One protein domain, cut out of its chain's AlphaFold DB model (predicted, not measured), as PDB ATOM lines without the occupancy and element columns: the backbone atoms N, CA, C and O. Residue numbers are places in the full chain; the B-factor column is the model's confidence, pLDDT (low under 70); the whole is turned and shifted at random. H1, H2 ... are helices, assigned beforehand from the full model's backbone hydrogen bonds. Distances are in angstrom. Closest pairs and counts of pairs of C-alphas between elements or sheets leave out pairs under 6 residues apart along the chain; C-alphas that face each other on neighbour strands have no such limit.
ATOM      1  N   GLY A  45     230.387 175.926 158.164       56.66
ATOM      2  CA  GLY A  45     229.371 176.510 157.274       56.66
ATOM      3  C   GLY A  45     228.331 175.485 156.817       56.66
ATOM      4  O   GLY A  45     227.134 175.689 156.986       56.66
ATOM      5  N   PHE A  46     228.792 174.319 156.353       53.66
ATOM      6  CA  PHE A  46     227.930 173.243 155.849       53.66
ATOM      7  C   PHE A  46     226.956 172.704 156.910       53.66
ATOM      8  O   PHE A  46     225.798 172.421 156.609       53.66
ATOM      9  N   ALA A  47     227.394 172.589 158.169       58.16
ATOM     10  CA  ALA A  47     226.521 172.162 159.260       58.16
ATOM     11  C   ALA A  47     225.427 173.199 159.582       58.16
ATOM     12  O   ALA A  47     224.304 172.818 159.916       58.16
ATOM     13  N   ARG A  48     225.721 174.503 159.453       59.97
ATOM     14  CA  ARG A  48     224.712 175.563 159.611       59.97
ATOM     15  C   ARG A  48     223.705 175.530 158.472       59.97
ATOM     16  O   ARG A  48     222.512 175.585 158.750       59.97
ATOM     17  N   ASP A  49     224.159 175.347 157.237       65.81
ATOM     18  CA  ASP A  49     223.276 175.299 156.069       65.81
ATOM     19  C   ASP A  49     222.309 174.113 156.122       65.81
ATOM     20  O   ASP A  49     221.120 174.287 155.878       65.81
ATOM     21  N   VAL A  50     222.748 172.923 156.543       68.25
ATOM     22  CA  VAL A  50     221.848 171.760 156.695       68.25
ATOM     23  C   VAL A  50     220.788 171.996 157.784       68.25
ATOM     24  O   VAL A  50     219.613 171.652 157.611       68.25
ATOM     25  N   VAL A  51     221.163 172.627 158.901       73.31
ATOM     26  CA  VAL A  51     220.215 172.972 159.975       73.31
ATOM     27  C   VAL A  51     219.241 174.067 159.526       73.31
ATOM     28  O   VAL A  51     218.054 173.992 159.831       73.31
ATOM     29  N   VAL A  52     219.699 175.058 158.763       74.56
ATOM     30  CA  VAL A  52     218.839 176.116 158.211       74.56
ATOM     31  C   VAL A  52     217.889 175.554 157.151       74.56
ATOM     32  O   VAL A  52     216.697 175.835 157.206       74.56
ATOM     33  N   ILE A  53     218.368 174.694 156.248       76.75
ATOM     34  CA  ILE A  53     217.551 174.058 155.202       76.75
ATOM     35  C   ILE A  53     216.464 173.174 155.819       76.75
ATOM     36  O   ILE A  53     215.303 173.247 155.411       76.75
ATOM     37  N   SER A  54     216.800 172.365 156.828       79.12
ATOM     38  CA  SER A  54     215.812 171.515 157.509       79.12
ATOM     39  C   SER A  54     214.741 172.338 158.231       79.12
ATOM     40  O   SER A  54     213.553 172.054 158.086       79.12
ATOM     41  N   ARG A  55     215.127 173.416 158.925       80.69
ATOM     42  CA  ARG A  55     214.180 174.353 159.554       80.69
ATOM     43  C   ARG A  55     213.301 175.070 158.530       80.69
ATOM     44  O   ARG A  55     212.093 175.155 158.724       80.69
ATOM     45  N   GLN A  56     213.885 175.535 157.428       79.38
ATOM     46  CA  GLN A  56     213.150 176.198 156.352       79.38
ATOM     47  C   GLN A  56     212.142 175.252 155.691       79.38
ATOM     48  O   GLN A  56     211.040 175.669 155.352       79.38
ATOM     49  N   SER A  57     212.492 173.973 155.551       79.94
ATOM     50  CA  SER A  57     211.602 172.955 154.984       79.94
ATOM     51  C   SER A  57     210.375 172.736 155.871       79.94
ATOM     52  O   SER A  57     209.255 172.727 155.374       79.94
ATOM     53  N   VAL A  58     210.574 172.652 157.191       88.81
ATOM     54  CA  VAL A  58     209.480 172.540 158.168       88.81
ATOM     55  C   VAL A  58     208.575 173.776 158.132       88.81
ATOM     56  O   VAL A  58     207.358 173.636 158.070       88.81
ATOM     57  N   LEU A  59     209.150 174.983 158.095       87.56
ATOM     58  CA  LEU A  59     208.377 176.225 157.960       87.56
ATOM     59  C   LEU A  59     207.544 176.245 156.675       87.56
ATOM     60  O   LEU A  59     206.382 176.636 156.705       87.56
ATOM     61  N   MET A  60     208.114 175.807 155.551       85.69
ATOM     62  CA  MET A  60     207.401 175.755 154.275       85.69
ATOM     63  C   MET A  60     206.222 174.779 154.294       85.69
ATOM     64  O   MET A  60     205.197 175.083 153.687       85.69
ATOM     65  N   GLU A  61     206.325 173.643 154.988       87.62
ATOM     66  CA  GLU A  61     205.177 172.744 155.179       87.62
ATOM     67  C   GLU A  61     204.077 173.404 156.022       87.62
ATOM     68  O   GLU A  61     202.912 173.385 155.626       87.62
ATOM     69  N   PHE A  62     204.437 174.113 157.095       84.31
ATOM     70  CA  PHE A  62     203.462 174.882 157.877       84.31
ATOM     71  C   PHE A  62     202.785 175.994 157.067       84.31
ATOM     72  O   PHE A  62     201.578 176.192 157.179       84.31
ATOM     73  N   TYR A  63     203.519 176.702 156.202       84.69
ATOM     74  CA  TYR A  63     202.922 177.711 155.321       84.69
ATOM     75  C   TYR A  63     201.937 177.110 154.313       84.69
ATOM     76  O   TYR A  63     200.941 177.753 153.981       84.69
ATOM     77  N   LYS A  64     202.172 175.882 153.835       85.06
ATOM     78  CA  LYS A  64     201.209 175.177 152.975       85.06
ATOM     79  C   LYS A  64     199.930 174.841 153.732       85.06
ATOM     80  O   LYS A  64     198.845 175.036 153.187       85.06
ATOM     81  N   GLU A  65     200.046 174.375 154.975       82.19
ATOM     82  CA  GLU A  65     198.885 174.129 155.838       82.19
ATOM     83  C   GLU A  65     198.118 175.428 156.106       82.19
ATOM     84  O   GLU A  65     196.906 175.472 155.893       82.19
ATOM     85  N   LEU A  66     198.821 176.510 156.455       79.62
ATOM     86  CA  LEU A  66     198.232 177.835 156.645       79.62
ATOM     87  C   LEU A  66     197.484 178.301 155.390       79.62
ATOM     88  O   LEU A  66     196.339 178.732 155.489       79.62
ATOM     89  N   ALA A  67     198.089 178.182 154.207       77.88
ATOM     90  CA  ALA A  67     197.458 178.559 152.944       77.88
ATOM     91  C   ALA A  67     196.205 177.713 152.644       77.88
ATOM     92  O   ALA A  67     195.196 178.236 152.166       77.88
ATOM     93  N   ALA A  68     196.236 176.416 152.964       81.81
ATOM     94  CA  ALA A  68     195.088 175.528 152.814       81.81
ATOM     95  C   ALA A  68     193.947 175.865 153.790       81.81
ATOM     96  O   ALA A  68     192.775 175.731 153.428       81.81
ATOM     97  N   VAL A  69     194.268 176.318 155.006       75.44
ATOM     98  CA  VAL A  69     193.287 176.810 155.984       75.44
ATOM     99  C   VAL A  69     192.732 178.174 155.565       75.44
ATOM    100  O   VAL A  69     191.515 178.360 155.599       75.44
ATOM    101  N   ALA A  70     193.584 179.082 155.079       66.81
ATOM    102  CA  ALA A  70     193.200 180.405 154.580       66.81
ATOM    103  C   ALA A  70     192.153 180.326 153.465       66.81
ATOM    104  O   ALA A  70     191.175 181.073 153.451       66.81
ATOM    105  N   ALA A  71     192.318 179.358 152.561       72.00
ATOM    106  CA  ALA A  71     191.390 179.108 151.466       72.00
ATOM    107  C   ALA A  71     189.992 178.640 151.926       72.00
ATOM    108  O   ALA A  71     189.061 178.637 151.123       72.00
ATOM    109  N   ARG A  72     189.823 178.235 153.196       67.69
ATOM    110  CA  ARG A  72     188.563 177.710 153.758       67.69
ATOM    111  C   ARG A  72     187.785 178.724 154.614       67.69
ATOM    112  O   ARG A  72     186.722 178.363 155.115       67.69
ATOM    113  N   GLY A  73     188.265 179.967 154.747       63.75
ATOM    114  CA  GLY A  73     187.561 181.079 155.406       63.75
ATOM    115  C   GLY A  73     188.440 181.899 156.364       63.75
ATOM    116  O   GLY A  73     189.272 181.344 157.079       63.75
ATOM    117  N   SER A  74     188.221 183.220 156.388       58.22
ATOM    118  CA  SER A  74     189.075 184.238 157.037       58.22
ATOM    119  C   SER A  74     189.303 184.048 158.541       58.22
ATOM    120  O   SER A  74     190.366 184.396 159.035       58.22
ATOM    121  N   GLU A  75     188.334 183.502 159.275       62.25
ATOM    122  CA  GLU A  75     188.416 183.364 160.739       62.25
ATOM    123  C   GLU A  75     189.465 182.323 161.164       62.25
ATOM    124  O   GLU A  75     190.233 182.548 162.092       62.25
ATOM    125  N   ARG A  76     189.593 181.220 160.411       63.47
ATOM    126  CA  ARG A  76     190.590 180.171 160.701       63.47
ATOM    127  C   ARG A  76     192.009 180.565 160.295       63.47
ATOM    128  O   ARG A  76     192.973 179.953 160.755       63.47
ATOM    129  N   PHE A  77     192.141 181.544 159.401       66.00
ATOM    130  CA  PHE A  77     193.435 182.046 158.955       66.00
ATOM    131  C   PHE A  77     194.138 182.827 160.060       66.00
ATOM    132  O   PHE A  77     195.287 182.516 160.350       66.00
ATOM    133  N   GLU A  78     193.439 183.775 160.690       77.69
ATOM    134  CA  GLU A  78     194.006 184.624 161.746       77.69
ATOM    135  C   GLU A  78     194.449 183.788 162.952       77.69
ATOM    136  O   GLU A  78     195.583 183.916 163.404       77.69
ATOM    137  N   GLU A  79     193.625 182.828 163.394       76.25
ATOM    138  CA  GLU A  79     193.994 181.914 164.486       76.25
ATOM    139  C   GLU A  79     195.254 181.097 164.161       76.25
ATOM    140  O   GLU A  79     196.154 180.951 164.990       76.25
ATOM    141  N   THR A  80     195.350 180.571 162.938       79.06
ATOM    142  CA  THR A  80     196.507 179.767 162.519       79.06
ATOM    143  C   THR A  80     197.752 180.644 162.332       79.06
ATOM    144  O   THR A  80     198.858 180.244 162.697       79.06
ATOM    145  N   HIS A  81     197.584 181.855 161.802       84.12
ATOM    146  CA  HIS A  81     198.642 182.846 161.640       84.12
ATOM    147  C   HIS A  81     199.219 183.276 162.998       84.12
ATOM    148  O   HIS A  81     200.441 183.277 163.164       84.12
ATOM    149  N   ASP A  82     198.370 183.540 163.992       86.19
ATOM    150  CA  ASP A  82     198.789 183.923 165.343       86.19
ATOM    151  C   ASP A  82     199.579 182.812 166.049       86.19
ATOM    152  O   ASP A  82     200.607 183.080 166.678       86.19
ATOM    153  N   ILE A  83     199.177 181.546 165.889       86.50
ATOM    154  CA  ILE A  83     199.922 180.390 166.423       86.50
ATOM    155  C   ILE A  83     201.322 180.297 165.793       86.50
ATOM    156  O   ILE A  83     202.319 180.062 166.492       86.50
ATOM    157  N   ILE A  84     201.422 180.502 164.477       87.50
ATOM    158  CA  ILE A  84     202.698 180.469 163.748       87.50
ATOM    159  C   ILE A  84     203.589 181.640 164.174       87.50
ATOM    160  O   ILE A  84     204.768 181.438 164.474       87.50
ATOM    161  N   MET A  85     203.035 182.848 164.268       88.62
ATOM    162  CA  MET A  85     203.772 184.042 164.682       88.62
ATOM    163  C   MET A  85     204.220 183.978 166.146       88.62
ATOM    164  O   MET A  85     205.335 184.407 166.466       88.62
ATOM    165  N   GLY A  86     203.413 183.383 167.027       90.38
ATOM    166  CA  GLY A  86     203.794 183.097 168.411       90.38
ATOM    167  C   GLY A  86     204.961 182.111 168.495       90.38
ATOM    168  O   GLY A  86     205.938 182.355 169.210       90.38
ATOM    169  N   SER A  87     204.915 181.044 167.694       82.88
ATOM    170  CA  SER A  87     206.007 180.070 167.589       82.88
ATOM    171  C   SER A  87     207.288 180.729 167.062       82.88
ATOM    172  O   SER A  87     208.343 180.620 167.687       82.88
ATOM    173  N   TYR A  88     207.200 181.493 165.968       82.12
ATOM    174  CA  TYR A  88     208.326 182.227 165.380       82.12
ATOM    175  C   TYR A  88     208.972 183.212 166.366       82.12
ATOM    176  O   TYR A  88     210.194 183.232 166.510       82.12
ATOM    177  N   SER A  89     208.162 183.978 167.102       82.62
ATOM    178  CA  SER A  89     208.647 184.933 168.107       82.62
ATOM    179  C   SER A  89     209.399 184.241 169.249       82.62
ATOM    180  O   SER A  89     210.419 184.751 169.713       82.62
ATOM    181  N   SER A  90     208.957 183.045 169.654       76.31
ATOM    182  CA  SER A  90     209.663 182.217 170.639       76.31
ATOM    183  C   SER A  90     211.043 181.769 170.136       76.31
ATOM    184  O   SER A  90     212.032 181.885 170.863       76.31
ATOM    185  N   TYR A  91     211.147 181.335 168.873       72.00
ATOM    186  CA  TYR A  91     212.437 180.983 168.268       72.00
ATOM    187  C   TYR A  91     213.366 182.192 168.131       72.00
ATOM    188  O   TYR A  91     214.560 182.079 168.411       72.00
ATOM    189  N   LYS A  92     212.826 183.353 167.746       73.56
ATOM    190  CA  LYS A  92     213.606 184.585 167.589       73.56
ATOM    191  C   LYS A  92     214.175 185.076 168.927       73.56
ATOM    192  O   LYS A  92     215.343 185.447 168.999       73.56
ATOM    193  N   ALA A  93     213.391 184.985 170.003       71.69
ATOM    194  CA  ALA A  93     213.841 185.324 171.356       71.69
ATOM    195  C   ALA A  93     214.941 184.376 171.881       71.69
ATOM    196  O   ALA A  93     215.833 184.804 172.616       71.69
TER     197      ALA A  93
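What this domain is: This is residues 45 to 93 of the 156 residues of an uncharacterized protein of Arachis hypogaea (UniProt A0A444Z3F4). Two long helices make a flat, open hairpin: H1 runs out, a tight link turns the chain, and H2 folds back beside it, the two spreading as a narrow V from the link. The first part of H1, residues 45 to 58, sticks out alone. The printed part has 49 residues with two named helices, H1 then H2, and is all helix; it is loose, with a radius of gyration of the C-alphas of 13.2 A and spans of 42 by 22 by 7 A.

Where its parts are: Find C-alpha 45 at (229.371, 176.510, 157.274); from there H1, residues 45 to 70, runs 36.5 A to C-alpha 70 at (193.200, 180.405, 154.580). Next look at C-alpha 74, where H2, residues 74 to 93, begins; it runs 28.6 A to C-alpha 93 at (213.841, 185.324, 171.356).

How they stand to each other: H1 and H2 form a helical hairpin and run opposite ways at a shallow tilt of 19 degrees. They touch through residues 66 to 70 of H1 and 76 to 81 of H2 alone; look at Ala 70 and Phe 77, whose C-alphas are the closest, 4.7 A apart. In H1 every O i to N i+4 pair is within hydrogen-bond range; in H2 14 of 16 are.

The domain as a whole: The C-alphas of Gly 45 and Gly 73 are the two farthest apart, at 42.1 A. The printed part has no cut, and its one link is tight. In the B-factor column, pLDDT is under 70 at residues 45 to 50, 70 and 72 to 77.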